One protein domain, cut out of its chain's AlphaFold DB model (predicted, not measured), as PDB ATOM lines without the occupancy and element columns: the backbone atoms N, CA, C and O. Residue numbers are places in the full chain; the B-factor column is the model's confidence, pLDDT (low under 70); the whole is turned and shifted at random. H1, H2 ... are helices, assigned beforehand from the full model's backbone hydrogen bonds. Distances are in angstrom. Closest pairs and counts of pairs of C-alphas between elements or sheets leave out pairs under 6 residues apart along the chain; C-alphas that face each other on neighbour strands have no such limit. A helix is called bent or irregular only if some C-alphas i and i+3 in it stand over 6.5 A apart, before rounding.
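What this domain is: This is residues 2 to 164 and 192 to 241 of the 368 residues of an uncharacterized protein of Streptomyces sp. WAC 01325 (UniProt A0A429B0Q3). Helical hairpins stacked side by side make a bundle of two staggered layers: H2, H4, H7 and H9 form one row, and H3, H5, H8 and H10 form the other, running the opposite way. Long H10 closes one end of the stack, short H1 packs on H2 and H3 at the other end, and little H6 sits at the turn between H5 and H7. The bundle is up and down, each of its eight helices running against the one before. The printed part has 213 residues with ten named helices, H1 to H10 in chain order, and no named strand; the class is all helix. It is compact, with a radius of gyration of the C-alphas of 16.7 A, and rounded, spanning 45 by 42 by 35 A.

Where its parts are: The longest helix, H10, is residues 213 to 240, 40.1 A from C-alpha 213 at (157.299, 226.097, 186.455) to C-alpha 240 at (191.538, 206.401, 179.309). H9 is residues 192 to 207, H8 142 to 158, H7 118 to 138 (30.1 A) and H6 108 to 112. H5 is residues 91 to 105, H4 64 to 84 (30.6 A), H3 37 to 57 (29.8 A) and H2 14 to 30. H2 is only just irregular, with C-alphas 15 and 18 6.9 A apart. H1, residues 2 to 8, begins with C-alpha 2 at (178.561, 210.814, 218.054).

How they stand to each other: H10 and H9 form a hairpin at a shallow tilt of 21 degrees; their closest C-alphas, of Arg 216 and Ala 206, are 4.2 A apart. H10 touches H8 at 37 degrees, only just a steep tilt, closest at Thr 227 and Ala 147 (C-alphas 6.6 A). H9 touches H7, the same way, at Arg 204 and Ser 134 (5.1 A). H8 touches H5, the same way, at Gly 152 and Trp 103 (5.2 A). H7 touches H4, the same way, at Glu 136 and Ala 80 (4.4 A). H5 touches H3 at Lys 102 and Ser 46 (5.1 A). H4 touches H2 at Lys 75 and Ser 19 (5.9 A). H1 touches H2 at Thr 2 and Thr 24 (5.5 A). H6 touches H7 at Ile 111 and Gly 121 (4.6 A). H10 and H7 are apart. Every O i to N i+4 pair is within hydrogen-bond range in H1, H3, H4, H5, H6, H7, H9 and H10, against 11 of 13 in H2 and 9 of 13 in H8.

The domain as a whole: The two farthest C-alphas, of Asp 10 and Ala 239, are 47.3 A apart. Residues 165 to 191 are not printed; C-alphas 164 and 192 are 8.9 A apart across the cut. Of the links printed whole, none is long. Mean pLDDT of the printed part is 91.5; residues 160 to 164 are under 70.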
ATOM      1  N   THR A   2     179.356 209.758 217.374       87.38
ATOM      2  CA  THR A   2     178.561 210.814 218.054       87.38
ATOM      3  C   THR A   2     179.305 211.588 219.153       87.38
ATOM      4  O   THR A   2     179.208 212.807 219.226       87.38
ATOM      5  N   ALA A   3     180.099 210.907 219.985       85.06
ATOM      6  CA  ALA A   3     180.901 211.570 221.018       85.06
ATOM      7  C   ALA A   3     181.953 212.537 220.439       85.06
ATOM      8  O   ALA A   3     182.193 213.589 221.019       85.06
ATOM      9  N   ALA A   4     182.552 212.201 219.291       85.00
ATOM     10  CA  ALA A   4     183.539 213.047 218.627       85.00
ATOM     11  C   ALA A   4     182.895 214.304 218.018       85.00
ATOM     12  O   ALA A   4     183.473 215.378 218.131       85.00
ATOM     13  N   LEU A   5     181.687 214.203 217.451       86.69
ATOM     14  CA  LEU A   5     180.936 215.374 216.976       86.69
ATOM     15  C   LEU A   5     180.518 216.290 218.129       86.69
ATOM     16  O   LEU A   5     180.742 217.494 218.066       86.69
ATOM     17  N   ASN A   6     179.991 215.714 219.212       86.75
ATOM     18  CA  ASN A   6     179.618 216.485 220.398       86.75
ATOM     19  C   ASN A   6     180.818 217.214 221.011       86.75
ATOM     20  O   ASN A   6     180.672 218.347 221.450       86.75
ATOM     21  N   ALA A   7     182.004 216.596 221.013       85.62
ATOM     22  CA  ALA A   7     183.220 217.241 221.501       85.62
ATOM     23  C   ALA A   7     183.633 218.457 220.653       85.62
ATOM     24  O   ALA A   7     184.198 219.396 221.194       85.62
ATOM     25  N   ARG A   8     183.328 218.465 219.348       85.94
ATOM     26  CA  ARG A   8     183.609 219.598 218.449       85.94
ATOM     27  C   ARG A   8     182.607 220.742 218.582       85.94
ATOM     28  O   ARG A   8     182.872 221.831 218.091       85.94
ATOM     29  N   ARG A   9     181.455 220.511 219.217       87.94
ATOM     30  CA  ARG A   9     180.335 221.463 219.270       87.94
ATOM     31  C   ARG A   9     180.699 222.813 219.884       87.94
ATOM     32  O   ARG A   9     180.133 223.827 219.481       87.94
ATOM     33  N   ASP A  10     181.613 222.816 220.847       87.31
ATOM     34  CA  ASP A  10     182.026 224.029 221.557       87.31
ATOM     35  C   ASP A  10     183.154 224.787 220.836       87.31
ATOM     36  O   ASP A  10     183.353 225.970 221.107       87.31
ATOM     37  N   ASP A  11     183.837 224.138 219.888       87.19
ATOM     38  CA  ASP A  11     184.983 224.696 219.158       87.19
ATOM     39  C   ASP A  11     184.593 225.302 217.795       87.19
ATOM     40  O   ASP A  11     185.397 225.986 217.164       87.19
ATOM     41  N   VAL A  12     183.364 225.059 217.326       90.00
ATOM     42  CA  VAL A  12     182.884 225.507 216.009       90.00
ATOM     43  C   VAL A  12     182.078 226.812 216.087       90.00
ATOM     44  O   VAL A  12     181.497 227.123 217.132       90.00
ATOM     45  N   PRO A  13     181.951 227.562 214.973       90.50
ATOM     46  CA  PRO A  13     181.031 228.693 214.877       90.50
ATOM     47  C   PRO A  13     179.598 228.345 215.317       90.50
ATOM     48  O   PRO A  13     179.088 227.269 214.999       90.50
ATOM     49  N   GLU A  14     178.915 229.279 215.998       91.62
ATOM     50  CA  GLU A  14     177.538 229.095 216.510       91.62
ATOM     51  C   GLU A  14     176.565 228.582 215.442       91.62
ATOM     52  O   GLU A  14     175.697 227.753 215.702       91.62
ATOM     53  N   GLU A  15     176.747 229.044 214.211       93.94
ATOM     54  CA  GLU A  15     175.923 228.687 213.067       93.94
ATOM     55  C   GLU A  15     176.046 227.224 212.606       93.94
ATOM     56  O   GLU A  15     175.221 226.788 211.806       93.94
ATOM     57  N   LEU A  16     177.035 226.464 213.094       94.50
ATOM     58  CA  LEU A  16     177.205 225.031 212.817       94.50
ATOM     59  C   LEU A  16     176.676 224.126 213.929       94.50
ATOM     60  O   LEU A  16     176.599 222.911 213.736       94.50
ATOM     61  N   LYS A  17     176.277 224.674 215.082       93.94
ATOM     62  CA  LYS A  17     175.803 223.850 216.202       93.94
ATOM     63  C   LYS A  17     174.553 223.050 215.847       93.94
ATOM     64  O   LYS A  17     174.485 221.874 216.184       93.94
ATOM     65  N   SER A  18     173.617 223.641 215.102       93.56
ATOM     66  CA  SER A  18     172.431 222.923 214.612       93.56
ATOM     67  C   SER A  18     172.788 221.807 213.630       93.56
ATOM     68  O   SER A  18     172.182 220.741 213.682       93.56
ATOM     69  N   SER A  19     173.796 222.010 212.775       94.88
ATOM     70  CA  SER A  19     174.298 220.962 211.883       94.88
ATOM     71  C   SER A  19     174.937 219.813 212.671       94.88
ATOM     72  O   SER A  19     174.695 218.650 212.366       94.88
ATOM     73  N   ILE A  20     175.694 220.103 213.733       94.00
ATOM     74  CA  ILE A  20     176.249 219.061 214.614       94.00
ATOM     75  C   ILE A  20     175.141 218.283 215.328       94.00
ATOM     76  O   ILE A  20     175.227 217.055 215.420       94.00
ATOM     77  N   ASP A  21     174.115 218.981 215.816       93.50
ATOM     78  CA  ASP A  21     172.979 218.369 216.506       93.50
ATOM     79  C   ASP A  21     172.191 217.453 215.529       93.50
ATOM     80  O   ASP A  21     171.994 216.275 215.832       93.50
ATOM     81  N   SER A  22     171.876 217.918 214.311       93.81
ATOM     82  CA  SER A  22     171.205 217.119 213.258       93.81
ATOM     83  C   SER A  22     172.044 215.924 212.778       93.81
ATOM     84  O   SER A  22     171.541 214.802 212.680       93.81
ATOM     85  N   LEU A  23     173.353 216.097 212.560       93.75
ATOM     86  CA  LEU A  23     174.245 214.989 212.193       93.75
ATOM     87  C   LEU A  23     174.343 213.944 213.316       93.75
ATOM     88  O   LEU A  23     174.414 212.738 213.070       93.75
ATOM     89  N   THR A  24     174.332 214.402 214.566       93.50
ATOM     90  CA  THR A  24     174.318 213.540 215.749       93.50
ATOM     91  C   THR A  24     173.028 212.728 215.839       93.50
ATOM     92  O   THR A  24     173.094 211.534 216.144       93.50
ATOM     93  N   ASP A  25     171.881 213.334 215.544       92.81
ATOM     94  CA  ASP A  25     170.593 212.640 215.497       92.81
ATOM     95  C   ASP A  25     170.522 211.653 214.328       92.81
ATOM     96  O   ASP A  25     170.147 210.499 214.536       92.81
ATOM     97  N   THR A  26     171.026 212.034 213.151       92.50
ATOM     98  CA  THR A  26     171.162 211.144 211.986       92.50
ATOM     99  C   THR A  26     172.008 209.911 212.329       92.50
ATOM    100  O   THR A  26     171.609 208.781 212.055       92.50
ATOM    101  N   LEU A  27     173.151 210.090 213.006       92.56
ATOM    102  CA  LEU A  27     173.994 208.978 213.466       92.56
ATOM    103  C   LEU A  27     173.300 208.068 214.486       92.56
ATOM    104  O   LEU A  27     173.557 206.865 214.501       92.56
ATOM    105  N   ARG A  28     172.461 208.626 215.367       91.56
ATOM    106  CA  ARG A  28     171.672 207.828 216.317       91.56
ATOM    107  C   ARG A  28     170.595 207.031 215.596       91.56
ATOM    108  O   ARG A  28     170.416 205.865 215.930       91.56
ATOM    109  N   ALA A  29     169.928 207.637 214.616       89.69
ATOM    110  CA  ALA A  29     168.902 206.980 213.819       89.69
ATOM    111  C   ALA A  29     169.478 205.776 213.062       89.69
ATOM    112  O   ALA A  29     168.961 204.672 213.193       89.69
ATOM    113  N   VAL A  30     170.623 205.930 212.384       89.81
ATOM    114  CA  VAL A  30     171.235 204.814 211.630       89.81
ATOM    115  C   VAL A  30     171.950 203.763 212.488       89.81
ATOM    116  O   VAL A  30     172.366 202.712 211.989       89.81
ATOM    117  N   ALA A  31     172.140 204.034 213.781       88.38
ATOM    118  CA  ALA A  31     172.687 203.059 214.721       88.38
ATOM    119  C   ALA A  31     171.667 201.975 215.099       88.38
ATOM    120  O   ALA A  31     172.055 200.965 215.692       88.38
ATOM    121  N   ALA A  32     170.390 202.170 214.762       87.12
ATOM    122  CA  ALA A  32     169.347 201.195 215.013       87.12
ATOM    123  C   ALA A  32     169.654 199.874 214.267       87.12
ATOM    124  O   ALA A  32     170.123 199.919 213.120       87.12
ATOM    125  N   PRO A  33     169.489 198.694 214.900       79.94
ATOM    126  CA  PRO A  33     169.844 197.405 214.298       79.94
ATOM    127  C   PRO A  33     169.191 197.152 212.937       79.94
ATOM    128  O   PRO A  33     169.831 196.579 212.057       79.94
ATOM    129  N   GLU A  34     167.961 197.626 212.764       83.19
ATOM    130  CA  GLU A  34     167.126 197.485 211.578       83.19
ATOM    131  C   GLU A  34     167.592 198.329 210.383       83.19
ATOM    132  O   GLU A  34     167.218 198.017 209.242       83.19
ATOM    133  N   THR A  35     168.413 199.363 210.619       85.12
ATOM    134  CA  THR A  35     169.002 200.181 209.554       85.12
ATOM    135  C   THR A  35     169.955 199.344 208.718       85.12
ATOM    136  O   THR A  35     170.782 198.583 209.235       85.12
ATOM    137  N   LYS A  36     169.861 199.513 207.403       84.38
ATOM    138  CA  LYS A  36     170.680 198.775 206.450       84.38
ATOM    139  C   LYS A  36     172.157 199.138 206.590       84.38
ATOM    140  O   LYS A  36     172.489 200.313 206.796       84.38
ATOM    141  N   PRO A  37     173.073 198.160 206.498       86.69
ATOM    142  CA  PRO A  37     174.500 198.437 206.582       86.69
ATOM    143  C   PRO A  37     175.017 199.429 205.537       86.69
ATOM    144  O   PRO A  37     175.916 200.203 205.874       86.69
ATOM    145  N   GLN A  38     174.464 199.447 204.316       85.50
ATOM    146  CA  GLN A  38     174.833 200.439 203.301       85.50
ATOM    147  C   GLN A  38     174.600 201.873 203.806       85.50
ATOM    148  O   GLN A  38     175.530 202.683 203.818       85.50
ATOM    149  N   GLU A  39     173.392 202.169 204.289       88.81
ATOM    150  CA  GLU A  39     173.011 203.488 204.812       88.81
ATOM    151  C   GLU A  39     173.820 203.859 206.056       88.81
ATOM    152  O   GLU A  39     174.393 204.948 206.136       88.81
ATOM    153  N   ARG A  40     173.954 202.919 207.002       90.44
ATOM    154  CA  ARG A  40     174.772 203.112 208.208       90.44
ATOM    155  C   ARG A  40     176.224 203.430 207.855       90.44
ATOM    156  O   ARG A  40     176.825 204.313 208.469       90.44
ATOM    157  N   GLY A  41     176.787 202.719 206.878       88.88
ATOM    158  CA  GLY A  41     178.141 202.935 206.380       88.88
ATOM    159  C   GLY A  41     178.305 204.310 205.741       88.88
ATOM    160  O   GLY A  41     179.205 205.048 206.132       88.88
ATOM    161  N   ALA A  42     177.406 204.682 204.824       90.75
ATOM    162  CA  ALA A  42     177.435 205.980 204.154       90.75
ATOM    163  C   ALA A  42     177.345 207.146 205.151       90.75
ATOM    164  O   ALA A  42     178.186 208.040 205.120       90.75
ATOM    165  N   VAL A  43     176.401 207.098 206.096       93.94
ATOM    166  CA  VAL A  43     176.252 208.134 207.132       93.94
ATOM    167  C   VAL A  43     177.466 208.196 208.057       93.94
ATOM    168  O   VAL A  43     177.907 209.290 208.409       93.94
ATOM    169  N   THR A  44     178.026 207.049 208.451       92.94
ATOM    170  CA  THR A  44     179.208 207.017 209.328       92.94
ATOM    171  C   THR A  44     180.427 207.623 208.633       92.94
ATOM    172  O   THR A  44     181.074 208.492 209.212       92.94
ATOM    173  N   GLU A  45     180.701 207.225 207.389       92.88
ATOM    174  CA  GLU A  45     181.815 207.751 206.587       92.88
ATOM    175  C   GLU A  45     181.647 209.260 206.320       92.88
ATOM    176  O   GLU A  45     182.592 210.032 206.489       92.88
ATOM    177  N   SER A  46     180.429 209.712 205.996       95.44
ATOM    178  CA  SER A  46     180.122 211.142 205.865       95.44
ATOM    179  C   SER A  46     180.340 211.911 207.163       95.44
ATOM    180  O   SER A  46     180.921 212.995 207.145       95.44
ATOM    181  N   ALA A  47     179.918 211.363 208.303       94.81
ATOM    182  CA  ALA A  47     180.095 212.017 209.593       94.81
ATOM    183  C   ALA A  47     181.571 212.125 210.009       94.81
ATOM    184  O   ALA A  47     181.955 213.110 210.639       94.81
ATOM    185  N   GLU A  48     182.399 211.140 209.660       94.06
ATOM    186  CA  GLU A  48     183.848 211.183 209.876       94.06
ATOM    187  C   GLU A  48     184.503 212.296 209.044       94.06
ATOM    188  O   GLU A  48     185.251 213.112 209.592       94.06
ATOM    189  N   ALA A  49     184.161 212.396 207.756       93.69
ATOM    190  CA  ALA A  49     184.645 213.460 206.874       93.69
ATOM    191  C   ALA A  49     184.173 214.858 207.327       93.69
ATOM    192  O   ALA A  49     184.957 215.813 207.359       93.69
ATOM    193  N   LEU A  50     182.917 214.987 207.767       94.88
ATOM    194  CA  LEU A  50     182.401 216.233 208.342       94.88
ATOM    195  C   LEU A  50     183.124 216.588 209.645       94.88
ATOM    196  O   LEU A  50     183.503 217.739 209.830       94.88
ATOM    197  N   ALA A  51     183.396 215.623 210.527       93.31
ATOM    198  CA  ALA A  51     184.149 215.873 211.756       93.31
ATOM    199  C   ALA A  51     185.595 216.334 211.494       93.31
ATOM    200  O   ALA A  51     186.098 217.191 212.226       93.31
ATOM    201  N   SER A  52     186.248 215.795 210.455       92.69
ATOM    202  CA  SER A  52     187.542 216.290 209.959       92.69
ATOM    203  C   SER A  52     187.428 217.753 209.516       92.69
ATOM    204  O   SER A  52     188.151 218.619 210.013       92.69
ATOM    205  N   THR A  53     186.429 218.050 208.679       94.88
ATOM    206  CA  THR A  53     186.165 219.395 208.140       94.88
ATOM    207  C   THR A  53     185.866 220.420 209.238       94.88
ATOM    208  O   THR A  53     186.403 221.525 209.217       94.88
ATOM    209  N   LEU A  54     185.069 220.056 210.248       94.69
ATOM    210  CA  LEU A  54     184.807 220.899 211.421       94.69
ATOM    211  C   LEU A  54     186.101 221.232 212.179       94.69
ATOM    212  O   LEU A  54     186.257 222.347 212.678       94.69
ATOM    213  N   GLY A  55     187.050 220.291 212.230       92.25
ATOM    214  CA  GLY A  55     188.387 220.529 212.769       92.25
ATOM    215  C   GLY A  55     189.157 221.598 211.993       92.25
ATOM    216  O   GLY A  55     189.777 222.454 212.615       92.25
ATOM    217  N   VAL A  56     189.069 221.598 210.658       93.69
ATOM    218  CA  VAL A  56     189.683 222.632 209.806       93.69
ATOM    219  C   VAL A  56     189.017 223.994 210.005       93.69
ATOM    220  O   VAL A  56     189.704 225.006 210.117       93.69
ATOM    221  N   ILE A  57     187.685 224.039 210.075       94.00
ATOM    222  CA  ILE A  57     186.924 225.282 210.293       94.00
ATOM    223  C   ILE A  57     187.324 225.948 211.617       94.00
ATOM    224  O   ILE A  57     187.486 227.169 211.667       94.00
ATOM    225  N   SER A  58     187.514 225.139 212.660       92.06
ATOM    226  CA  SER A  58     187.860 225.593 214.014       92.06
ATOM    227  C   SER A  58     189.341 225.968 214.177       92.06
ATOM    228  O   SER A  58     189.731 226.489 215.216       92.06
ATOM    229  N   ASP A  59     190.188 225.699 213.179       91.94
ATOM    230  CA  ASP A  59     191.596 226.094 213.197       91.94
ATOM    231  C   ASP A  59     191.724 227.589 212.842       91.94
ATOM    232  O   ASP A  59     191.338 228.040 211.757       91.94
ATOM    233  N   ASP A  60     192.290 228.378 213.759       88.62
ATOM    234  CA  ASP A  60     192.518 229.818 213.580       88.62
ATOM    235  C   ASP A  60     193.435 230.137 212.389       88.62
ATOM    236  O   ASP A  60     193.366 231.229 211.820       88.62
ATOM    237  N   SER A  61     194.282 229.186 211.983       90.56
ATOM    238  CA  SER A  61     195.179 229.315 210.837       90.56
ATOM    239  C   SER A  61     194.493 229.073 209.487       90.56
ATOM    240  O   SER A  61     195.109 229.313 208.441       90.56
ATOM    241  N   THR A  62     193.238 228.616 209.481       89.75
ATOM    242  CA  THR A  62     192.434 228.474 208.263       89.75
ATOM    243  C   THR A  62     192.044 229.857 207.726       89.75
ATOM    244  O   THR A  62     191.493 230.669 208.477       89.75
ATOM    245  N   PRO A  63     192.315 230.166 206.439       91.00
ATOM    246  CA  PRO A  63     191.897 231.429 205.834       91.00
ATOM    247  C   PRO A  63     190.383 231.653 205.958       91.00
ATOM    248  O   PRO A  63     189.611 230.716 205.769       91.00
ATOM    249  N   GLY A  64     189.962 232.893 206.236       90.81
ATOM    250  CA  GLY A  64     188.550 233.230 206.472       90.81
ATOM    251  C   GLY A  64     187.619 232.801 205.336       90.81
ATOM    252  O   GLY A  64     186.619 232.148 205.592       90.81
ATOM    253  N   GLU A  65     188.008 233.047 204.083       89.62
ATOM    254  CA  GLU A  65     187.226 232.645 202.903       89.62
ATOM    255  C   GLU A  65     187.023 231.121 202.819       89.62
ATOM    256  O   GLU A  65     185.920 230.652 202.544       89.62
ATOM    257  N   VAL A  66     188.064 230.336 203.125       90.75
ATOM    258  CA  VAL A  66     187.983 228.864 203.163       90.75
ATOM    259  C   VAL A  66     187.091 228.413 204.320       90.75
ATOM    260  O   VAL A  66     186.286 227.500 204.156       90.75
ATOM    261  N   ARG A  67     187.194 229.066 205.484       93.69
ATOM    262  CA  ARG A  67     186.339 228.782 206.644       93.69
ATOM    263  C   ARG A  67     184.864 229.027 206.322       93.69
ATOM    264  O   ARG A  67     184.039 228.165 206.622       93.69
ATOM    265  N   ASP A  68     184.542 230.155 205.697       93.94
ATOM    266  CA  ASP A  68     183.171 230.530 205.337       93.94
ATOM    267  C   ASP A  68     182.596 229.569 204.287       93.94
ATOM    268  O   ASP A  68     181.476 229.072 204.437       93.94
ATOM    269  N   GLN A  69     183.391 229.223 203.268       94.81
ATOM    270  CA  GLN A  69     182.997 228.259 202.242       94.81
ATOM    271  C   GLN A  69     182.737 226.870 202.841       94.81
ATOM    272  O   GLN A  69     181.664 226.306 202.634       94.81
ATOM    273  N   LEU A  70     183.665 226.325 203.636       95.69
ATOM    274  CA  LEU A  70     183.475 225.023 204.288       95.69
ATOM    275  C   LEU A  70     182.279 225.037 205.248       95.69
ATOM    276  O   LEU A  70     181.540 224.057 205.314       95.69
ATOM    277  N   THR A  71     182.042 226.147 205.949       96.25
ATOM    278  CA  THR A  71     180.878 226.317 206.831       96.25
ATOM    279  C   THR A  71     179.565 226.213 206.055       96.25
ATOM    280  O   THR A  71     178.656 225.494 206.475       96.25
ATOM    281  N   ALA A  72     179.467 226.869 204.896       96.38
ATOM    282  CA  ALA A  72     178.298 226.764 204.026       96.38
ATOM    283  C   ALA A  72     178.101 225.332 203.493       96.38
ATOM    284  O   ALA A  72     176.991 224.798 203.557       96.38
ATOM    285  N   LEU A  73     179.175 224.676 203.040       97.31
ATOM    286  CA  LEU A  73     179.108 223.308 202.512       97.31
ATOM    287  C   LEU A  73     178.710 222.289 203.589       97.31
ATOM    288  O   LEU A  73     177.873 221.429 203.326       97.31
ATOM    289  N   VAL A  74     179.239 222.405 204.813       97.31
ATOM    290  CA  VAL A  74     178.864 221.534 205.943       97.31
ATOM    291  C   VAL A  74     177.370 221.644 206.243       97.31
ATOM    292  O   VAL A  74     176.708 220.615 206.401       97.31
ATOM    293  N   LYS A  75     176.814 222.863 206.277       96.69
ATOM    294  CA  LYS A  75     175.368 223.067 206.465       96.69
ATOM    295  C   LYS A  75     174.567 222.379 205.367       96.69
ATOM    296  O   LYS A  75     173.617 221.662 205.670       96.69
ATOM    297  N   GLN A  76     174.974 222.567 204.113       95.44
ATOM    298  CA  GLN A  76     174.241 222.064 202.956       95.44
ATOM    299  C   GLN A  76     174.249 220.533 202.877       95.44
ATOM    300  O   GLN A  76     173.210 219.918 202.645       95.44
ATOM    301  N   VAL A  77     175.404 219.907 203.111       96.50
ATOM    302  CA  VAL A  77     175.531 218.445 203.177       96.50
ATOM    303  C   VAL A  77     174.712 217.884 204.338       96.50
ATOM    304  O   VAL A  77     173.993 216.902 204.166       96.50
ATOM    305  N   THR A  78     174.783 218.515 205.513       96.44
ATOM    306  CA  THR A  78     174.028 218.057 206.687       96.44
ATOM    307  C   THR A  78     172.524 218.135 206.441       96.44
ATOM    308  O   THR A  78     171.815 217.187 206.754       96.44
ATOM    309  N   ALA A  79     172.035 219.214 205.820       95.50
ATOM    310  CA  ALA A  79     170.623 219.353 205.465       95.50
ATOM    311  C   ALA A  79     170.154 218.263 204.483       95.50
ATOM    312  O   ALA A  79     169.060 217.723 204.634       95.50
ATOM    313  N   ALA A  80     170.987 217.888 203.507       95.25
ATOM    314  CA  ALA A  80     170.679 216.779 202.605       95.25
ATOM    315  C   ALA A  80     170.642 215.422 203.337       95.25
ATOM    316  O   ALA A  80     169.771 214.601 203.060       95.25
ATOM    317  N   MET A  81     171.547 215.184 204.293       94.56
ATOM    318  CA  MET A  81     171.517 213.972 205.122       94.56
ATOM    319  C   MET A  81     170.276 213.914 206.022       94.56
ATOM    320  O   MET A  81     169.651 212.860 206.114       94.56
ATOM    321  N   ASP A  82     169.901 215.039 206.634       94.62
ATOM    322  CA  ASP A  82     168.700 215.179 207.466       94.62
ATOM    323  C   ASP A  82     167.430 214.875 206.658       94.62
ATOM    324  O   ASP A  82     166.595 214.076 207.076       94.62
ATOM    325  N   ALA A  83     167.344 215.396 205.428       94.56
ATOM    326  CA  ALA A  83     166.255 215.085 204.505       94.56
ATOM    327  C   ALA A  83     166.152 213.583 204.182       94.56
ATOM    328  O   ALA A  83     165.062 213.097 203.899       94.56
ATOM    329  N   GLY A  84     167.260 212.836 204.235       91.31
ATOM    330  CA  GLY A  84     167.266 211.386 204.009       91.31
ATOM    331  C   GLY A  84     166.672 210.578 205.160       91.31
ATOM    332  O   GLY A  84     166.319 209.420 204.962       91.31
ATOM    333  N   GLN A  85     166.563 211.173 206.352       89.81
ATOM    334  CA  GLN A  85     165.965 210.560 207.543       89.81
ATOM    335  C   GLN A  85     164.471 210.877 207.691       89.81
ATOM    336  O   GLN A  85     163.821 210.365 208.602       89.81
ATOM    337  N   ASP A  86     163.922 211.734 206.827       90.81
ATOM    338  CA  ASP A  86     162.513 212.101 206.871       90.81
ATOM    339  C   ASP A  86     161.636 210.857 206.597       90.81
ATOM    340  O   ASP A  86     161.767 210.238 205.538       90.81
ATOM    341  N   PRO A  87     160.731 210.474 207.521       88.62
ATOM    342  CA  PRO A  87     159.897 209.280 207.373       88.62
ATOM    343  C   PRO A  87     158.930 209.342 206.181       88.62
ATOM    344  O   PRO A  87     158.417 208.300 205.768       88.62
ATOM    345  N   ASP A  88     158.674 210.530 205.625       93.12
ATOM    346  CA  ASP A  88     157.847 210.706 204.429       93.12
ATOM    347  C   ASP A  88     158.638 210.487 203.123       93.12
ATOM    348  O   ASP A  88     158.059 210.508 202.030       93.12
ATOM    349  N   VAL A  89     159.957 210.287 203.202       93.44
ATOM    350  CA  VAL A  89     160.811 210.002 202.045       93.44
ATOM    351  C   VAL A  89     160.776 208.521 201.719       93.44
ATOM    352  O   VAL A  89     160.944 207.655 202.576       93.44
ATOM    353  N   ALA A  90     160.571 208.214 200.437       92.94
ATOM    354  CA  ALA A  90     160.670 206.845 199.967       92.94
ATOM    355  C   ALA A  90     162.089 206.321 200.213       92.94
ATOM    356  O   ALA A  90     163.063 206.970 199.847       92.94
ATOM    357  N   GLU A  91     162.192 205.115 200.763       88.75
ATOM    358  CA  GLU A  91     163.455 204.467 201.136       88.75
ATOM    359  C   GLU A  91     164.538 204.579 200.047       88.75
ATOM    360  O   GLU A  91     165.659 204.983 200.323       88.75
ATOM    361  N   GLU A  92     164.188 204.331 198.779       89.75
ATOM    362  CA  GLU A  92     165.137 204.417 197.660       89.75
ATOM    363  C   GLU A  92     165.649 205.847 197.394       89.75
ATOM    364  O   GLU A  92     166.785 206.024 196.955       89.75
ATOM    365  N   ASP A  93     164.824 206.863 197.633       94.94
ATOM    366  CA  ASP A  93     165.209 208.267 197.482       94.94
ATOM    367  C   ASP A  93     166.092 208.710 198.671       94.94
ATOM    368  O   ASP A  93     167.111 209.378 198.467       94.94
ATOM    369  N   GLY A  94     165.780 208.224 199.880       92.88
ATOM    370  CA  GLY A  94     166.598 208.361 201.091       92.88
ATOM    371  C   GLY A  94     167.994 207.754 200.934       92.88
ATOM    372  O   GLY A  94     169.000 208.425 201.174       92.88
ATOM    373  N   SER A  95     168.099 206.528 200.413       91.25
ATOM    374  CA  SER A  95     169.403 205.899 200.175       91.25
ATOM    375  C   SER A  95     170.258 206.701 199.178       91.25
ATOM    376  O   SER A  95     171.473 206.814 199.357       91.25
ATOM    377  N   ARG A  96     169.655 207.334 198.154       94.50
ATOM    378  CA  ARG A  96     170.397 208.217 197.226       94.50
ATOM    379  C   ARG A  96     170.951 209.457 197.923       94.50
ATOM    380  O   ARG A  96     172.060 209.867 197.585       94.50
ATOM    381  N   LEU A  97     170.222 210.035 198.880       95.50
ATOM    382  CA  LEU A  97     170.716 211.152 199.694       95.50
ATOM    383  C   LEU A  97     171.996 210.762 200.436       95.50
ATOM    384  O   LEU A  97     172.987 211.484 200.343       95.50
ATOM    385  N   PHE A  98     172.029 209.591 201.076       94.62
ATOM    386  CA  PHE A  98     173.227 209.127 201.787       94.62
ATOM    387  C   PHE A  98     174.392 208.801 200.851       94.62
ATOM    388  O   PHE A  98     175.535 209.139 201.159       94.62
ATOM    389  N   VAL A  99     174.126 208.207 199.683       93.50
ATOM    390  CA  VAL A  99     175.163 207.980 198.663       93.50
ATOM    391  C   VAL A  99     175.771 209.311 198.217       93.50
ATOM    392  O   VAL A  99     176.990 209.466 198.223       93.50
ATOM    393  N   VAL A 100     174.945 210.300 197.874       95.69
ATOM    394  CA  VAL A 100     175.427 211.617 197.431       95.69
ATOM    395  C   VAL A 100     176.147 212.368 198.553       95.69
ATOM    396  O   VAL A 100     177.193 212.974 198.304       95.69
ATOM    397  N   ALA A 101     175.662 212.284 199.793       95.44
ATOM    398  CA  ALA A 101     176.350 212.839 200.954       95.44
ATOM    399  C   ALA A 101     177.748 212.222 201.118       95.44
ATOM    400  O   ALA A 101     178.724 212.952 201.286       95.44
ATOM    401  N   LYS A 102     177.891 210.899 200.964       94.44
ATOM    402  CA  LYS A 102     179.199 210.221 200.982       94.44
ATOM    403  C   LYS A 102     180.145 210.756 199.906       94.44
ATOM    404  O   LYS A 102     181.289 211.090 200.210       94.44
ATOM    405  N   TRP A 103     179.682 210.887 198.665       92.69
ATOM    406  CA  TRP A 103     180.518 211.427 197.586       92.69
ATOM    407  C   TRP A 103     180.929 212.875 197.849       92.69
ATOM    408  O   TRP A 103     182.098 213.226 197.717       92.69
ATOM    409  N   THR A 104     179.990 213.718 198.265       95.81
ATOM    410  CA  THR A 104     180.233 215.155 198.431       95.81
ATOM    411  C   THR A 104     181.057 215.488 199.674       95.81
ATOM    412  O   THR A 104     181.924 216.356 199.608       95.81
ATOM    413  N   THR A 105     180.887 214.745 200.771       95.81
ATOM    414  CA  THR A 105     181.749 214.869 201.962       95.81
ATOM    415  C   THR A 105     183.203 214.509 201.676       95.81
ATOM    416  O   THR A 105     184.099 215.150 202.220       95.81
ATOM    417  N   SER A 106     183.458 213.564 200.765       92.25
ATOM    418  CA  SER A 106     184.826 213.198 200.372       92.25
ATOM    419  C   SER A 106     185.597 214.325 199.664       92.25
ATOM    420  O   SER A 106     186.826 214.312 199.649       92.25
ATOM    421  N   ALA A 107     184.900 215.327 199.111       93.88
ATOM    422  CA  ALA A 107     185.532 216.484 198.476       93.88
ATOM    423  C   ALA A 107     186.004 217.550 199.471       93.88
ATOM    424  O   ALA A 107     186.841 218.380 199.112       93.88
ATOM    425  N   LEU A 108     185.473 217.556 200.699       93.75
ATOM    426  CA  LEU A 108     185.680 218.655 201.647       93.75
ATOM    427  C   LEU A 108     187.149 218.804 202.053       93.75
ATOM    428  O   LEU A 108     187.656 219.923 202.083       93.75
ATOM    429  N   ASP A 109     187.860 217.693 202.261       91.06
ATOM    430  CA  ASP A 109     189.297 217.715 202.560       91.06
ATOM    431  C   ASP A 109     190.113 218.313 201.398       91.06
ATOM    432  O   ASP A 109     191.077 219.050 201.617       91.06
ATOM    433  N   THR A 110     189.715 218.043 200.150       90.56
ATOM    434  CA  THR A 110     190.363 218.608 198.958       90.56
ATOM    435  C   THR A 110     190.093 220.105 198.841       90.56
ATOM    436  O   THR A 110     191.021 220.858 198.560       90.56
ATOM    437  N   ILE A 111     188.866 220.558 199.107       90.50
ATOM    438  CA  ILE A 111     188.507 221.988 199.125       90.50
ATOM    439  C   ILE A 111     189.282 222.725 200.230       90.50
ATOM    440  O   ILE A 111     189.795 223.820 200.015       90.50
ATOM    441  N   ALA A 112     189.432 222.097 201.397       88.06
ATOM    442  CA  ALA A 112     190.174 222.632 202.535       88.06
ATOM    443  C   ALA A 112     191.698 222.701 202.314       88.06
ATOM    444  O   ALA A 112     192.402 223.480 202.967       88.06
ATOM    445  N   ALA A 113     192.246 221.854 201.440       87.31
ATOM    446  CA  ALA A 113     193.685 221.699 201.310       87.31
ATOM    447  C   ALA A 113     194.337 222.892 200.592       87.31
ATOM    448  O   ALA A 113     194.118 223.141 199.413       87.31
ATOM    449  N   ARG A 114     195.290 223.552 201.265       80.06
ATOM    450  CA  ARG A 114     196.060 224.694 200.716       80.06
ATOM    451  C   ARG A 114     196.805 224.409 199.406       80.06
ATOM    452  O   ARG A 114     197.196 225.335 198.709       80.06
ATOM    453  N   LYS A 115     197.087 223.134 199.127       83.94
ATOM    454  CA  LYS A 115     197.801 222.677 197.924       83.94
ATOM    455  C   LYS A 115     196.874 222.439 196.729       83.94
ATOM    456  O   LYS A 115     197.373 222.181 195.638       83.94
ATOM    457  N   THR A 116     195.562 222.473 196.938       83.69
ATOM    458  CA  THR A 116     194.580 222.295 195.872       83.69
ATOM    459  C   THR A 116     194.574 223.541 194.989       83.69
ATOM    460  O   THR A 116     194.499 224.653 195.518       83.69
ATOM    461  N   PRO A 117     194.667 223.399 193.655       85.06
ATOM    462  CA  PRO A 117     194.508 224.531 192.749       85.06
ATOM    463  C   PRO A 117     193.171 225.242 192.988       85.06
ATOM    464  O   PRO A 117     192.137 224.588 193.098       85.06
ATOM    465  N   GLN A 118     193.188 226.579 193.029       82.25
ATOM    466  CA  GLN A 118     192.012 227.394 193.367       82.25
ATOM    467  C   GLN A 118     190.783 227.028 192.521       82.25
ATOM    468  O   GLN A 118     189.727 226.740 193.071       82.25
ATOM    469  N   ARG A 119     190.952 226.941 191.197       83.94
ATOM    470  CA  ARG A 119     189.884 226.560 190.260       83.94
ATOM    471  C   ARG A 119     189.271 225.194 190.583       83.94
ATOM    472  O   ARG A 119     188.056 225.051 190.539       83.94
ATOM    473  N   THR A 120     190.088 224.203 190.943       86.06
ATOM    474  CA  THR A 120     189.608 222.869 191.338       86.06
ATOM    475  C   THR A 120     188.819 222.930 192.645       86.06
ATOM    476  O   THR A 120     187.759 222.315 192.745       86.06
ATOM    477  N   GLY A 121     189.301 223.692 193.632       88.06
ATOM    478  CA  GLY A 121     188.593 223.909 194.896       88.06
ATOM    479  C   GLY A 121     187.236 224.594 194.700       88.06
ATOM    480  O   GLY A 121     186.229 224.118 195.217       88.06
ATOM    481  N   GLU A 122     187.190 225.657 193.895       89.69
ATOM    482  CA  GLU A 122     185.963 226.399 193.565       89.69
ATOM    483  C   GLU A 122     184.955 225.550 192.779       89.69
ATOM    484  O   GLU A 122     183.759 225.560 193.084       89.69
ATOM    485  N   GLN A 123     185.432 224.770 191.804       92.06
ATOM    486  CA  GLN A 123     184.588 223.859 191.034       92.06
ATOM    487  C   GLN A 123     183.985 222.764 191.924       92.06
ATOM    488  O   GLN A 123     182.776 222.523 191.876       92.06
ATOM    489  N   LEU A 124     184.796 222.128 192.776       93.44
ATOM    490  CA  LEU A 124     184.313 221.130 193.735       93.44
ATOM    491  C   LEU A 124     183.300 221.734 194.709       93.44
ATOM    492  O   LEU A 124     182.251 221.134 194.931       93.44
ATOM    493  N   ALA A 125     183.574 222.922 195.251       95.25
ATOM    494  CA  ALA A 125     182.649 223.612 196.142       95.25
ATOM    495  C   ALA A 125     181.305 223.898 195.455       95.25
ATOM    496  O   ALA A 125     180.256 223.597 196.022       95.25
ATOM    497  N   THR A 126     181.331 224.378 194.208       95.88
ATOM    498  CA  THR A 126     180.125 224.646 193.409       95.88
ATOM    499  C   THR A 126     179.307 223.375 193.170       95.88
ATOM    500  O   THR A 126     178.088 223.377 193.350       95.88
ATOM    501  N   ILE A 127     179.966 222.270 192.802       97.00
ATOM    502  CA  ILE A 127     179.305 220.972 192.608       97.00
ATOM    503  C   ILE A 127     178.674 220.494 193.920       97.00
ATOM    504  O   ILE A 127     177.493 220.140 193.933       97.00
ATOM    505  N   VAL A 128     179.434 220.496 195.021       97.75
ATOM    506  CA  VAL A 128     178.968 220.046 196.343       97.75
ATOM    507  C   VAL A 128     177.769 220.869 196.807       97.75
ATOM    508  O   VAL A 128     176.783 220.283 197.259       97.75
ATOM    509  N   GLU A 129     177.824 222.195 196.676       97.38
ATOM    510  CA  GLU A 129     176.734 223.089 197.069       97.38
ATOM    511  C   GLU A 129     175.469 222.804 196.254       97.38
ATOM    512  O   GLU A 129     174.414 222.507 196.818       97.38
ATOM    513  N   ASN A 130     175.575 222.849 194.924       97.75
ATOM    514  CA  ASN A 130     174.427 222.715 194.033       97.75
ATOM    515  C   ASN A 130     173.761 221.344 194.150       97.75
ATOM    516  O   ASN A 130     172.537 221.257 194.220       97.75
ATOM    517  N   VAL A 131     174.559 220.272 194.189       97.50
ATOM    518  CA  VAL A 131     174.033 218.911 194.295       97.50
ATOM    519  C   VAL A 131     173.316 218.725 195.627       97.50
ATOM    520  O   VAL A 131     172.166 218.294 195.621       97.50
ATOM    521  N   ASN A 132     173.932 219.076 196.761       98.00
ATOM    522  CA  ASN A 132     173.286 218.881 198.060       98.00
ATOM    523  C   ASN A 132     172.054 219.777 198.242       98.00
ATOM    524  O   ASN A 132     171.064 219.319 198.808       98.00
ATOM    525  N   TYR A 133     172.059 221.000 197.699       97.50
ATOM    526  CA  TYR A 133     170.861 221.843 197.644       97.50
ATOM    527  C   TYR A 133     169.720 221.150 196.895       97.50
ATOM    528  O   TYR A 133     168.611 221.012 197.410       97.50
ATOM    529  N   SER A 134     169.986 220.660 195.686       97.56
ATOM    530  CA  SER A 134     168.981 219.960 194.888       97.56
ATOM    531  C   SER A 134     168.479 218.690 195.559       97.56
ATOM    532  O   SER A 134     167.281 218.407 195.529       97.56
ATOM    533  N   MET A 135     169.383 217.927 196.166       97.19
ATOM    534  CA  MET A 135     169.058 216.698 196.875       97.19
ATOM    535  C   MET A 135     168.142 216.979 198.071       97.19
ATOM    536  O   MET A 135     167.117 216.317 198.192       97.19
ATOM    537  N   GLU A 136     168.436 218.005 198.874       96.94
ATOM    538  CA  GLU A 136     167.574 218.461 199.972       96.94
ATOM    539  C   GLU A 136     166.175 218.856 199.462       96.94
ATOM    540  O   GLU A 136     165.165 218.344 199.946       96.94
ATOM    541  N   LYS A 137     166.085 219.722 198.440       96.31
ATOM    542  CA  LYS A 137     164.791 220.238 197.946       96.31
ATOM    543  C   LYS A 137     163.925 219.191 197.262       96.31
ATOM    544  O   LYS A 137     162.700 219.257 197.343       96.31
ATOM    545  N   THR A 138     164.547 218.232 196.588       95.75
ATOM    546  CA  THR A 138     163.833 217.142 195.908       95.75
ATOM    547  C   THR A 138     163.702 215.892 196.763       95.75
ATOM    548  O   THR A 138     163.070 214.937 196.321       95.75
ATOM    549  N   LYS A 139     164.296 215.881 197.963       96.19
ATOM    550  CA  LYS A 139     164.400 214.708 198.836       96.19
ATOM    551  C   LYS A 139     164.942 213.474 198.098       96.19
ATOM    552  O   LYS A 139     164.455 212.368 198.281       96.19
ATOM    553  N   GLY A 140     165.914 213.676 197.202       93.00
ATOM    554  CA  GLY A 140     166.519 212.605 196.396       93.00
ATOM    555  C   GLY A 140     165.603 211.978 195.331       93.00
ATOM    556  O   GLY A 140     165.969 210.963 194.722       93.00
ATOM    557  N   ALA A 141     164.432 212.567 195.081       94.44
ATOM    558  CA  ALA A 141     163.423 212.000 194.201       94.44
ATOM    559  C   ALA A 141     163.686 212.265 192.711       94.44
ATOM    560  O   ALA A 141     164.346 213.222 192.288       94.44
ATOM    561  N   GLY A 142     163.081 211.406 191.889       93.75
ATOM    562  CA  GLY A 142     162.966 211.608 190.451       93.75
ATOM    563  C   GLY A 142     164.307 211.684 189.720       93.75
ATOM    564  O   GLY A 142     165.275 210.989 190.028       93.75
ATOM    565  N   GLU A 143     164.341 212.496 188.669       93.31
ATOM    566  CA  GLU A 143     165.514 212.610 187.801       93.31
ATOM    567  C   GLU A 143     166.641 213.421 188.425       93.31
ATOM    568  O   GLU A 143     167.800 213.094 188.189       93.31
ATOM    569  N   THR A 144     166.317 214.417 189.251       94.44
ATOM    570  CA  THR A 144     167.313 215.191 189.997       94.44
ATOM    571  C   THR A 144     168.101 214.286 190.936       94.44
ATOM    572  O   THR A 144     169.327 214.333 190.928       94.44
ATOM    573  N   GLY A 145     167.431 213.389 191.670       94.88
ATOM    574  CA  GLY A 145     168.109 212.413 192.524       94.88
ATOM    575  C   GLY A 145     169.055 211.487 191.755       94.88
ATOM    576  O   GLY A 145     170.183 211.239 192.177       94.88
ATOM    577  N   ARG A 146     168.633 211.012 190.576       94.94
ATOM    578  CA  ARG A 146     169.475 210.175 189.700       94.94
ATOM    579  C   ARG A 146     170.663 210.945 189.122       94.94
ATOM    580  O   ARG A 146     171.757 210.391 189.042       94.94
ATOM    581  N   ALA A 147     170.457 212.201 188.724       96.75
ATOM    582  CA  ALA A 147     171.531 213.080 188.276       96.75
ATOM    583  C   ALA A 147     172.525 213.355 189.413       96.75
ATOM    584  O   ALA A 147     173.727 213.302 189.179       96.75
ATOM    585  N   GLY A 148     172.046 213.536 190.649       96.50
ATOM    586  CA  GLY A 148     172.889 213.717 191.831       96.50
ATOM    587  C   GLY A 148     173.841 212.553 192.078       96.50
ATOM    588  O   GLY A 148     175.022 212.786 192.320       96.50
ATOM    589  N   VAL A 149     173.379 211.307 191.929       95.31
ATOM    590  CA  VAL A 149     174.258 210.123 192.006       95.31
ATOM    591  C   VAL A 149     175.321 210.154 190.902       95.31
ATOM    592  O   VAL A 149     176.502 209.965 191.187       95.31
ATOM    593  N   ALA A 150     174.924 210.459 189.661       95.50
ATOM    594  CA  ALA A 150     175.849 210.507 188.528       95.50
ATOM    595  C   ALA A 150     176.905 211.617 188.657       95.50
ATOM    596  O   ALA A 150     178.067 211.391 188.327       95.50
ATOM    597  N   VAL A 151     176.518 212.794 189.155       96.25
ATOM    598  CA  VAL A 151     177.441 213.897 189.453       96.25
ATOM    599  C   VAL A 151     178.338 213.540 190.640       96.25
ATOM    600  O   VAL A 151     179.541 213.784 190.593       96.25
ATOM    601  N   GLY A 152     177.790 212.909 191.683       93.44
ATOM    602  CA  GLY A 152     178.558 212.423 192.830       93.44
ATOM    603  C   GLY A 152     179.681 211.471 192.414       93.44
ATOM    604  O   GLY A 152     180.817 211.640 192.848       93.44
ATOM    605  N   ALA A 153     179.402 210.550 191.489       91.88
ATOM    606  CA  ALA A 153     180.393 209.625 190.938       91.88
ATOM    607  C   ALA A 153     181.582 210.327 190.236       91.88
ATOM    608  O   ALA A 153     182.688 209.776 190.208       91.88
ATOM    609  N   SER A 154     181.400 211.553 189.722       90.44
ATOM    610  CA  SER A 154     182.491 212.375 189.171       90.44
ATOM    611  C   SER A 154     183.436 212.922 190.239       90.44
ATOM    612  O   SER A 154     184.605 213.164 189.950       90.44
ATOM    613  N   ILE A 155     182.970 213.123 191.476       89.88
ATOM    614  CA  ILE A 155     183.767 213.762 192.536       89.88
ATOM    615  C   ILE A 155     185.041 212.962 192.817       89.88
ATOM    616  O   ILE A 155     186.118 213.544 192.921       89.88
ATOM    617  N   GLY A 156     184.945 211.628 192.843       82.00
ATOM    618  CA  GLY A 156     186.102 210.750 193.043       82.00
ATOM    619  C   GLY A 156     187.199 210.908 191.984       82.00
ATOM    620  O   GLY A 156     188.369 210.675 192.276       82.00
ATOM    621  N   PHE A 157     186.838 211.319 190.765       80.81
ATOM    622  CA  PHE A 157     187.791 211.606 189.693       80.81
ATOM    623  C   PHE A 157     188.477 212.962 189.893       80.81
ATOM    624  O   PHE A 157     189.691 213.066 189.744       80.81
ATOM    625  N   LEU A 158     187.722 213.976 190.318       80.75
ATOM    626  CA  LEU A 158     188.228 215.337 190.532       80.75
ATOM    627  C   LEU A 158     189.182 215.458 191.731       80.75
ATOM    628  O   LEU A 158     190.052 216.323 191.733       80.75
ATOM    629  N   ILE A 159     189.048 214.588 192.737       82.50
ATOM    630  CA  ILE A 159     189.940 214.547 193.913       82.50
ATOM    631  C   ILE A 159     191.178 213.649 193.722       82.50
ATOM    632  O   ILE A 159     191.980 213.500 194.645       82.50
ATOM    633  N   GLY A 160     191.327 213.004 192.559       65.12
ATOM    634  CA  GLY A 160     192.430 212.085 192.276       65.12
ATOM    635  C   GLY A 160     193.814 212.760 192.254       65.12
ATOM    636  O   GLY A 160     193.913 213.977 192.125       65.12
ATOM    637  N   PRO A 161     194.916 211.987 192.348       47.19
ATOM    638  CA  PRO A 161     196.285 212.522 192.396       47.19
ATOM    639  C   PRO A 161     196.725 213.253 191.116       47.19
ATOM    640  O   PRO A 161     197.662 214.044 191.171       47.19
ATOM    641  N   ASN A 162     196.039 213.011 189.995       49.50
ATOM    642  CA  ASN A 162     196.219 213.703 188.723       49.50
ATOM    643  C   ASN A 162     194.856 214.256 188.270       49.50
ATOM    644  O   ASN A 162     194.213 213.628 187.425       49.50
ATOM    645  N   PRO A 163     194.364 215.370 188.841       49.56
ATOM    646  CA  PRO A 163     193.203 216.037 188.264       49.56
ATOM    647  C   PRO A 163     193.560 216.468 186.827       49.56
ATOM    648  O   PRO A 163     194.736 216.771 186.578       49.56
ATOM    649  N   PRO A 164     192.607 216.481 185.875       44.28
ATOM    650  CA  PRO A 164     192.879 216.920 184.510       44.28
ATOM    651  C   PRO A 164     193.605 218.269 184.525       44.28
ATOM    652  O   PRO A 164     193.151 219.222 185.162       44.28
ATOM    653  N   VAL A 192     185.110 216.110 182.438       86.81
ATOM    654  CA  VAL A 192     184.147 215.587 183.416       86.81
ATOM    655  C   VAL A 192     183.822 216.642 184.481       86.81
ATOM    656  O   VAL A 192     182.690 216.683 184.964       86.81
ATOM    657  N   GLY A 193     184.783 217.501 184.840       88.38
ATOM    658  CA  GLY A 193     184.605 218.563 185.831       88.38
ATOM    659  C   GLY A 193     183.600 219.615 185.379       88.38
ATOM    660  O   GLY A 193     182.580 219.807 186.046       88.38
ATOM    661  N   GLY A 194     183.838 220.236 184.222       90.31
ATOM    662  CA  GLY A 194     182.964 221.264 183.659       90.31
ATOM    663  C   GLY A 194     181.556 220.749 183.361       90.31
ATOM    664  O   GLY A 194     180.567 221.407 183.700       90.31
ATOM    665  N   SER A 195     181.427 219.531 182.825       93.00
ATOM    666  CA  SER A 195     180.109 218.918 182.620       93.00
ATOM    667  C   SER A 195     179.381 218.616 183.929       93.00
ATOM    668  O   SER A 195     178.177 218.868 184.023       93.00
ATOM    669  N   SER A 196     180.084 218.130 184.957       94.88
ATOM    670  CA  SER A 196     179.493 217.872 186.282       94.88
ATOM    671  C   SER A 196     179.005 219.158 186.941       94.88
ATOM    672  O   SER A 196     177.895 219.207 187.475       94.88
ATOM    673  N   GLU A 197     179.795 220.226 186.846       95.56
ATOM    674  CA  GLU A 197     179.416 221.551 187.322       95.56
ATOM    675  C   GLU A 197     178.163 222.060 186.599       95.56
ATOM    676  O   GLU A 197     177.190 222.452 187.248       95.56
ATOM    677  N   LYS A 198     178.124 221.960 185.267       96.75
ATOM    678  CA  LYS A 198     176.975 222.389 184.459       96.75
ATOM    679  C   LYS A 198     175.703 221.604 184.786       96.75
ATOM    680  O   LYS A 198     174.639 222.206 184.937       96.75
ATOM    681  N   VAL A 199     175.797 220.281 184.956       97.75
ATOM    682  CA  VAL A 199     174.664 219.459 185.416       97.75
ATOM    683  C   VAL A 199     174.200 219.916 186.798       97.75
ATOM    684  O   VAL A 199     173.002 220.126 186.983       97.75
ATOM    685  N   SER A 200     175.123 220.153 187.738       97.94
ATOM    686  CA  SER A 200     174.781 220.617 189.089       97.94
ATOM    687  C   SER A 200     174.029 221.958 189.079       97.94
ATOM    688  O   SER A 200     173.038 222.123 189.790       97.94
ATOM    689  N   GLN A 201     174.414 222.898 188.212       97.94
ATOM    690  CA  GLN A 201     173.737 224.191 188.087       97.94
ATOM    691  C   GLN A 201     172.293 224.033 187.583       97.94
ATOM    692  O   GLN A 201     171.376 224.669 188.111       97.94
ATOM    693  N   TYR A 202     172.062 223.167 186.589       98.25
ATOM    694  CA  TYR A 202     170.705 222.873 186.121       98.25
ATOM    695  C   TYR A 202     169.887 222.099 187.155       98.25
ATOM    696  O   TYR A 202     168.702 222.386 187.303       98.25
ATOM    697  N   MET A 203     170.504 221.185 187.912       98.06
ATOM    698  CA  MET A 203     169.847 220.529 189.044       98.06
ATOM    699  C   MET A 203     169.353 221.561 190.059       98.06
ATOM    700  O   MET A 203     168.207 221.468 190.512       98.06
ATOM    701  N   ARG A 204     170.182 222.558 190.406       97.56
ATOM    702  CA  ARG A 204     169.806 223.614 191.358       97.56
ATOM    703  C   ARG A 204     168.597 224.389 190.864       97.56
ATOM    704  O   ARG A 204     167.597 224.443 191.569       97.56
ATOM    705  N   ARG A 205     168.646 224.887 189.624       97.25
ATOM    706  CA  ARG A 205     167.529 225.621 188.998       97.25
ATOM    707  C   ARG A 205     166.256 224.784 188.890       97.25
ATOM    708  O   ARG A 205     165.173 225.274 189.169       97.25
ATOM    709  N   ALA A 206     166.372 223.506 188.532       97.12
ATOM    710  CA  ALA A 206     165.233 222.591 188.449       97.12
ATOM    711  C   ALA A 206     164.560 222.337 189.810       97.12
ATOM    712  O   ALA A 206     163.369 222.027 189.863       97.12
ATOM    713  N   SER A 207     165.325 222.455 190.896       96.56
ATOM    714  CA  SER A 207     164.892 222.148 192.264       96.56
ATOM    715  C   SER A 207     164.510 223.386 193.072       96.56
ATOM    716  O   SER A 207     164.059 223.252 194.207       96.56
ATOM    717  N   ASP A 208     164.704 224.576 192.508       95.81
ATOM    718  CA  ASP A 208     164.470 225.843 193.184       95.81
ATOM    719  C   ASP A 208     162.958 226.128 193.299       95.81
ATOM    720  O   ASP A 208     162.283 226.279 192.275       95.81
ATOM    721  N   PRO A 209     162.390 226.189 194.519       93.12
ATOM    722  CA  PRO A 209     160.967 226.456 194.713       93.12
ATOM    723  C   PRO A 209     160.547 227.866 194.284       93.12
ATOM    724  O   PRO A 209     159.367 228.060 193.984       93.12
ATOM    725  N   ASP A 210     161.481 228.820 194.237       95.31
ATOM    726  CA  ASP A 210     161.204 230.213 193.878       95.31
ATOM    727  C   ASP A 210     161.185 230.427 192.354       95.31
ATOM    728  O   ASP A 210     160.661 231.429 191.864       95.31
ATOM    729  N   SER A 211     161.699 229.458 191.590       94.06
ATOM    730  CA  SER A 211     161.674 229.464 190.129       94.06
ATOM    731  C   SER A 211     160.288 229.116 189.568       94.06
ATOM    732  O   SER A 211     159.546 228.264 190.082       94.06
ATOM    733  N   SER A 212     159.938 229.730 188.436       96.06
ATOM    734  CA  SER A 212     158.687 229.429 187.740       96.06
ATOM    735  C   SER A 212     158.644 227.973 187.255       96.06
ATOM    736  O   SER A 212     159.657 227.280 187.129       96.06
ATOM    737  N   GLN A 213     157.442 227.459 186.980       95.56
ATOM    738  CA  GLN A 213     157.299 226.097 186.455       95.56
ATOM    739  C   GLN A 213     157.959 225.936 185.076       95.56
ATOM    740  O   GLN A 213     158.483 224.862 184.776       95.56
ATOM    741  N   GLU A 214     157.934 226.983 184.250       97.06
ATOM    742  CA  GLU A 214     158.561 226.989 182.926       97.06
ATOM    743  C   GLU A 214     160.086 226.903 183.047       97.06
ATOM    744  O   GLU A 214     160.679 225.985 182.483       97.06
ATOM    745  N   GLU A 215     160.696 227.744 183.887       96.75
ATOM    746  CA  GLU A 215     162.141 227.719 184.157       96.75
ATOM    747  C   GLU A 215     162.593 226.373 184.729       96.75
ATOM    748  O   GLU A 215     163.588 225.807 184.276       96.75
ATOM    749  N   ARG A 216     161.840 225.804 185.680       96.38
ATOM    750  CA  ARG A 216     162.152 224.476 186.229       96.38
ATOM    751  C   ARG A 216     162.060 223.380 185.175       96.38
ATOM    752  O   ARG A 216     162.904 222.485 185.141       96.38
ATOM    753  N   SER A 217     161.058 223.440 184.302       97.06
ATOM    754  CA  SER A 217     160.876 222.454 183.231       97.06
ATOM    755  C   SER A 217     161.977 222.557 182.175       97.06
ATOM    756  O   SER A 217     162.483 221.534 181.706       97.06
ATOM    757  N   GLU A 218     162.387 223.775 181.824       97.88
ATOM    758  CA  GLU A 218     163.523 224.012 180.939       97.88
ATOM    759  C   GLU A 218     164.831 223.526 181.570       97.88
ATOM    760  O   GLU A 218     165.579 222.785 180.927       97.88
ATOM    761  N   ALA A 219     165.071 223.852 182.841       97.69
ATOM    762  CA  ALA A 219     166.239 223.391 183.578       97.69
ATOM    763  C   ALA A 219     166.298 221.859 183.649       97.69
ATOM    764  O   ALA A 219     167.362 221.292 183.422       97.69
ATOM    765  N   LEU A 220     165.172 221.171 183.869       97.25
ATOM    766  CA  LEU A 220     165.108 219.704 183.817       97.25
ATOM    767  C   LEU A 220     165.473 219.156 182.433       97.25
ATOM    768  O   LEU A 220     166.188 218.158 182.328       97.25
ATOM    769  N   ARG A 221     165.010 219.797 181.355       97.88
ATOM    770  CA  ARG A 221     165.346 219.386 179.985       97.88
ATOM    771  C   ARG A 221     166.843 219.537 179.708       97.88
ATOM    772  O   ARG A 221     167.456 218.596 179.200       97.88
ATOM    773  N   GLU A 222     167.429 220.679 180.058       97.94
ATOM    774  CA  GLU A 222     168.869 220.906 179.889       97.94
ATOM    775  C   GLU A 222     169.693 219.996 180.809       97.94
ATOM    776  O   GLU A 222     170.675 219.406 180.360       97.94
ATOM    777  N   MET A 223     169.245 219.766 182.047       97.75
ATOM    778  CA  MET A 223     169.855 218.807 182.970       97.75
ATOM    779  C   MET A 223     169.939 217.415 182.341       97.75
ATOM    780  O   MET A 223     171.010 216.813 182.359       97.75
ATOM    781  N   ARG A 224     168.853 216.898 181.746       97.06
ATOM    782  CA  ARG A 224     168.858 215.580 181.077       97.06
ATOM    783  C   ARG A 224     169.877 215.521 179.944       97.06
ATOM    784  O   ARG A 224     170.646 214.563 179.860       97.06
ATOM    785  N   LYS A 225     169.890 216.543 179.085       96.50
ATOM    786  CA  LYS A 225     170.814 216.646 177.949       96.50
ATOM    787  C   LYS A 225     172.270 216.656 178.421       96.50
ATOM    788  O   LYS A 225     173.081 215.877 177.926       96.50
ATOM    789  N   HIS A 226     172.584 217.496 179.404       96.50
ATOM    790  CA  HIS A 226     173.933 217.607 179.951       96.50
ATOM    791  C   HIS A 226     174.342 216.387 180.779       96.50
ATOM    792  O   HIS A 226     175.505 216.005 180.742       96.50
ATOM    793  N   THR A 227     173.399 215.702 181.433       96.62
ATOM    794  CA  THR A 227     173.676 214.443 182.141       96.62
ATOM    795  C   THR A 227     174.098 213.350 181.165       96.62
ATOM    796  O   THR A 227     175.072 212.655 181.425       96.62
ATOM    797  N   ALA A 228     173.406 213.195 180.031       94.44
ATOM    798  CA  ALA A 228     173.779 212.199 179.024       94.44
ATOM    799  C   ALA A 228     175.203 212.439 178.495       94.44
ATOM    800  O   ALA A 228     176.016 211.520 178.454       94.44
ATOM    801  N   ARG A 229     175.520 213.701 178.192       93.38
ATOM    802  CA  ARG A 229     176.861 214.112 177.775       93.38
ATOM    803  C   ARG A 229     177.921 213.846 178.850       93.38
ATOM    804  O   ARG A 229     178.949 213.251 178.551       93.38
ATOM    805  N   MET A 230     177.657 214.239 180.096       94.81
ATOM    806  CA  MET A 230     178.556 213.994 181.227       94.81
ATOM    807  C   MET A 230     178.845 212.497 181.390       94.81
ATOM    808  O   MET A 230     179.990 212.115 181.597       94.81
ATOM    809  N   LYS A 231     177.831 211.633 181.253       94.62
ATOM    810  CA  LYS A 231     178.017 210.175 181.301       94.62
ATOM    811  C   LYS A 231     178.917 209.662 180.174       94.62
ATOM    812  O   LYS A 231     179.738 208.777 180.407       94.62
ATOM    813  N   ASP A 232     178.790 210.213 178.968       92.44
ATOM    814  CA  ASP A 232     179.679 209.873 177.852       92.44
ATOM    815  C   ASP A 232     181.130 210.301 178.128       92.44
ATOM    816  O   ASP A 232     182.057 209.552 177.826       92.44
ATOM    817  N   GLU A 233     181.340 211.468 178.736       91.62
ATOM    818  CA  GLU A 233     182.669 211.943 179.147       91.62
ATOM    819  C   GLU A 233     183.243 211.105 180.296       91.62
ATOM    820  O   GLU A 233     184.411 210.726 180.243       91.62
ATOM    821  N   GLN A 234     182.425 210.706 181.276       92.25
ATOM    822  CA  GLN A 234     182.828 209.758 182.317       92.25
ATOM    823  C   GLN A 234     183.249 208.408 181.721       92.25
ATOM    824  O   GLN A 234     184.223 207.815 182.181       92.25
ATOM    825  N   ARG A 235     182.553 207.924 180.682       91.06
ATOM    826  CA  ARG A 235     182.928 206.694 179.965       91.06
ATOM    827  C   ARG A 235     184.271 206.842 179.261       91.06
ATOM    828  O   ARG A 235     185.119 205.969 179.407       91.06
ATOM    829  N   LYS A 236     184.488 207.947 178.542       89.81
ATOM    830  CA  LYS A 236     185.774 208.229 177.884       89.81
ATOM    831  C   LYS A 236     186.914 208.337 178.897       89.81
ATOM    832  O   LYS A 236     187.963 207.737 178.692       89.81
ATOM    833  N   ALA A 237     186.689 209.034 180.009       88.44
ATOM    834  CA  ALA A 237     187.666 209.152 181.087       88.44
ATOM    835  C   ALA A 237     187.976 207.791 181.733       88.44
ATOM    836  O   ALA A 237     189.137 207.479 181.973       88.44
ATOM    837  N   ALA A 238     186.964 206.946 181.953       88.31
ATOM    838  CA  ALA A 238     187.159 205.588 182.458       88.31
ATOM    839  C   ALA A 238     187.882 204.665 181.467       88.31
ATOM    840  O   ALA A 238     188.638 203.800 181.900       88.31
ATOM    841  N   ALA A 239     187.689 204.844 180.159       86.06
ATOM    842  CA  ALA A 239     188.437 204.114 179.136       86.06
ATOM    843  C   ALA A 239     189.907 204.560 179.057       86.06
ATOM    844  O   ALA A 239     190.788 203.734 178.846       86.06
ATOM    845  N   ALA A 240     190.182 205.849 179.281       85.50
ATOM    846  CA  ALA A 240     191.538 206.401 179.309       85.50
ATOM    847  C   ALA A 240     192.291 206.144 180.632       85.50
ATOM    848  O   ALA A 240     193.499 206.372 180.708       85.50
ATOM    849  N   GLN A 241     191.590 205.705 181.680       82.62
ATOM    850  CA  GLN A 241     192.180 205.406 182.980       82.62
ATOM    851  C   GLN A 241     193.117 204.198 182.870       82.62
ATOM    852  O   GLN A 241     192.721 203.143 182.380       82.62
TER     853      GLN A 241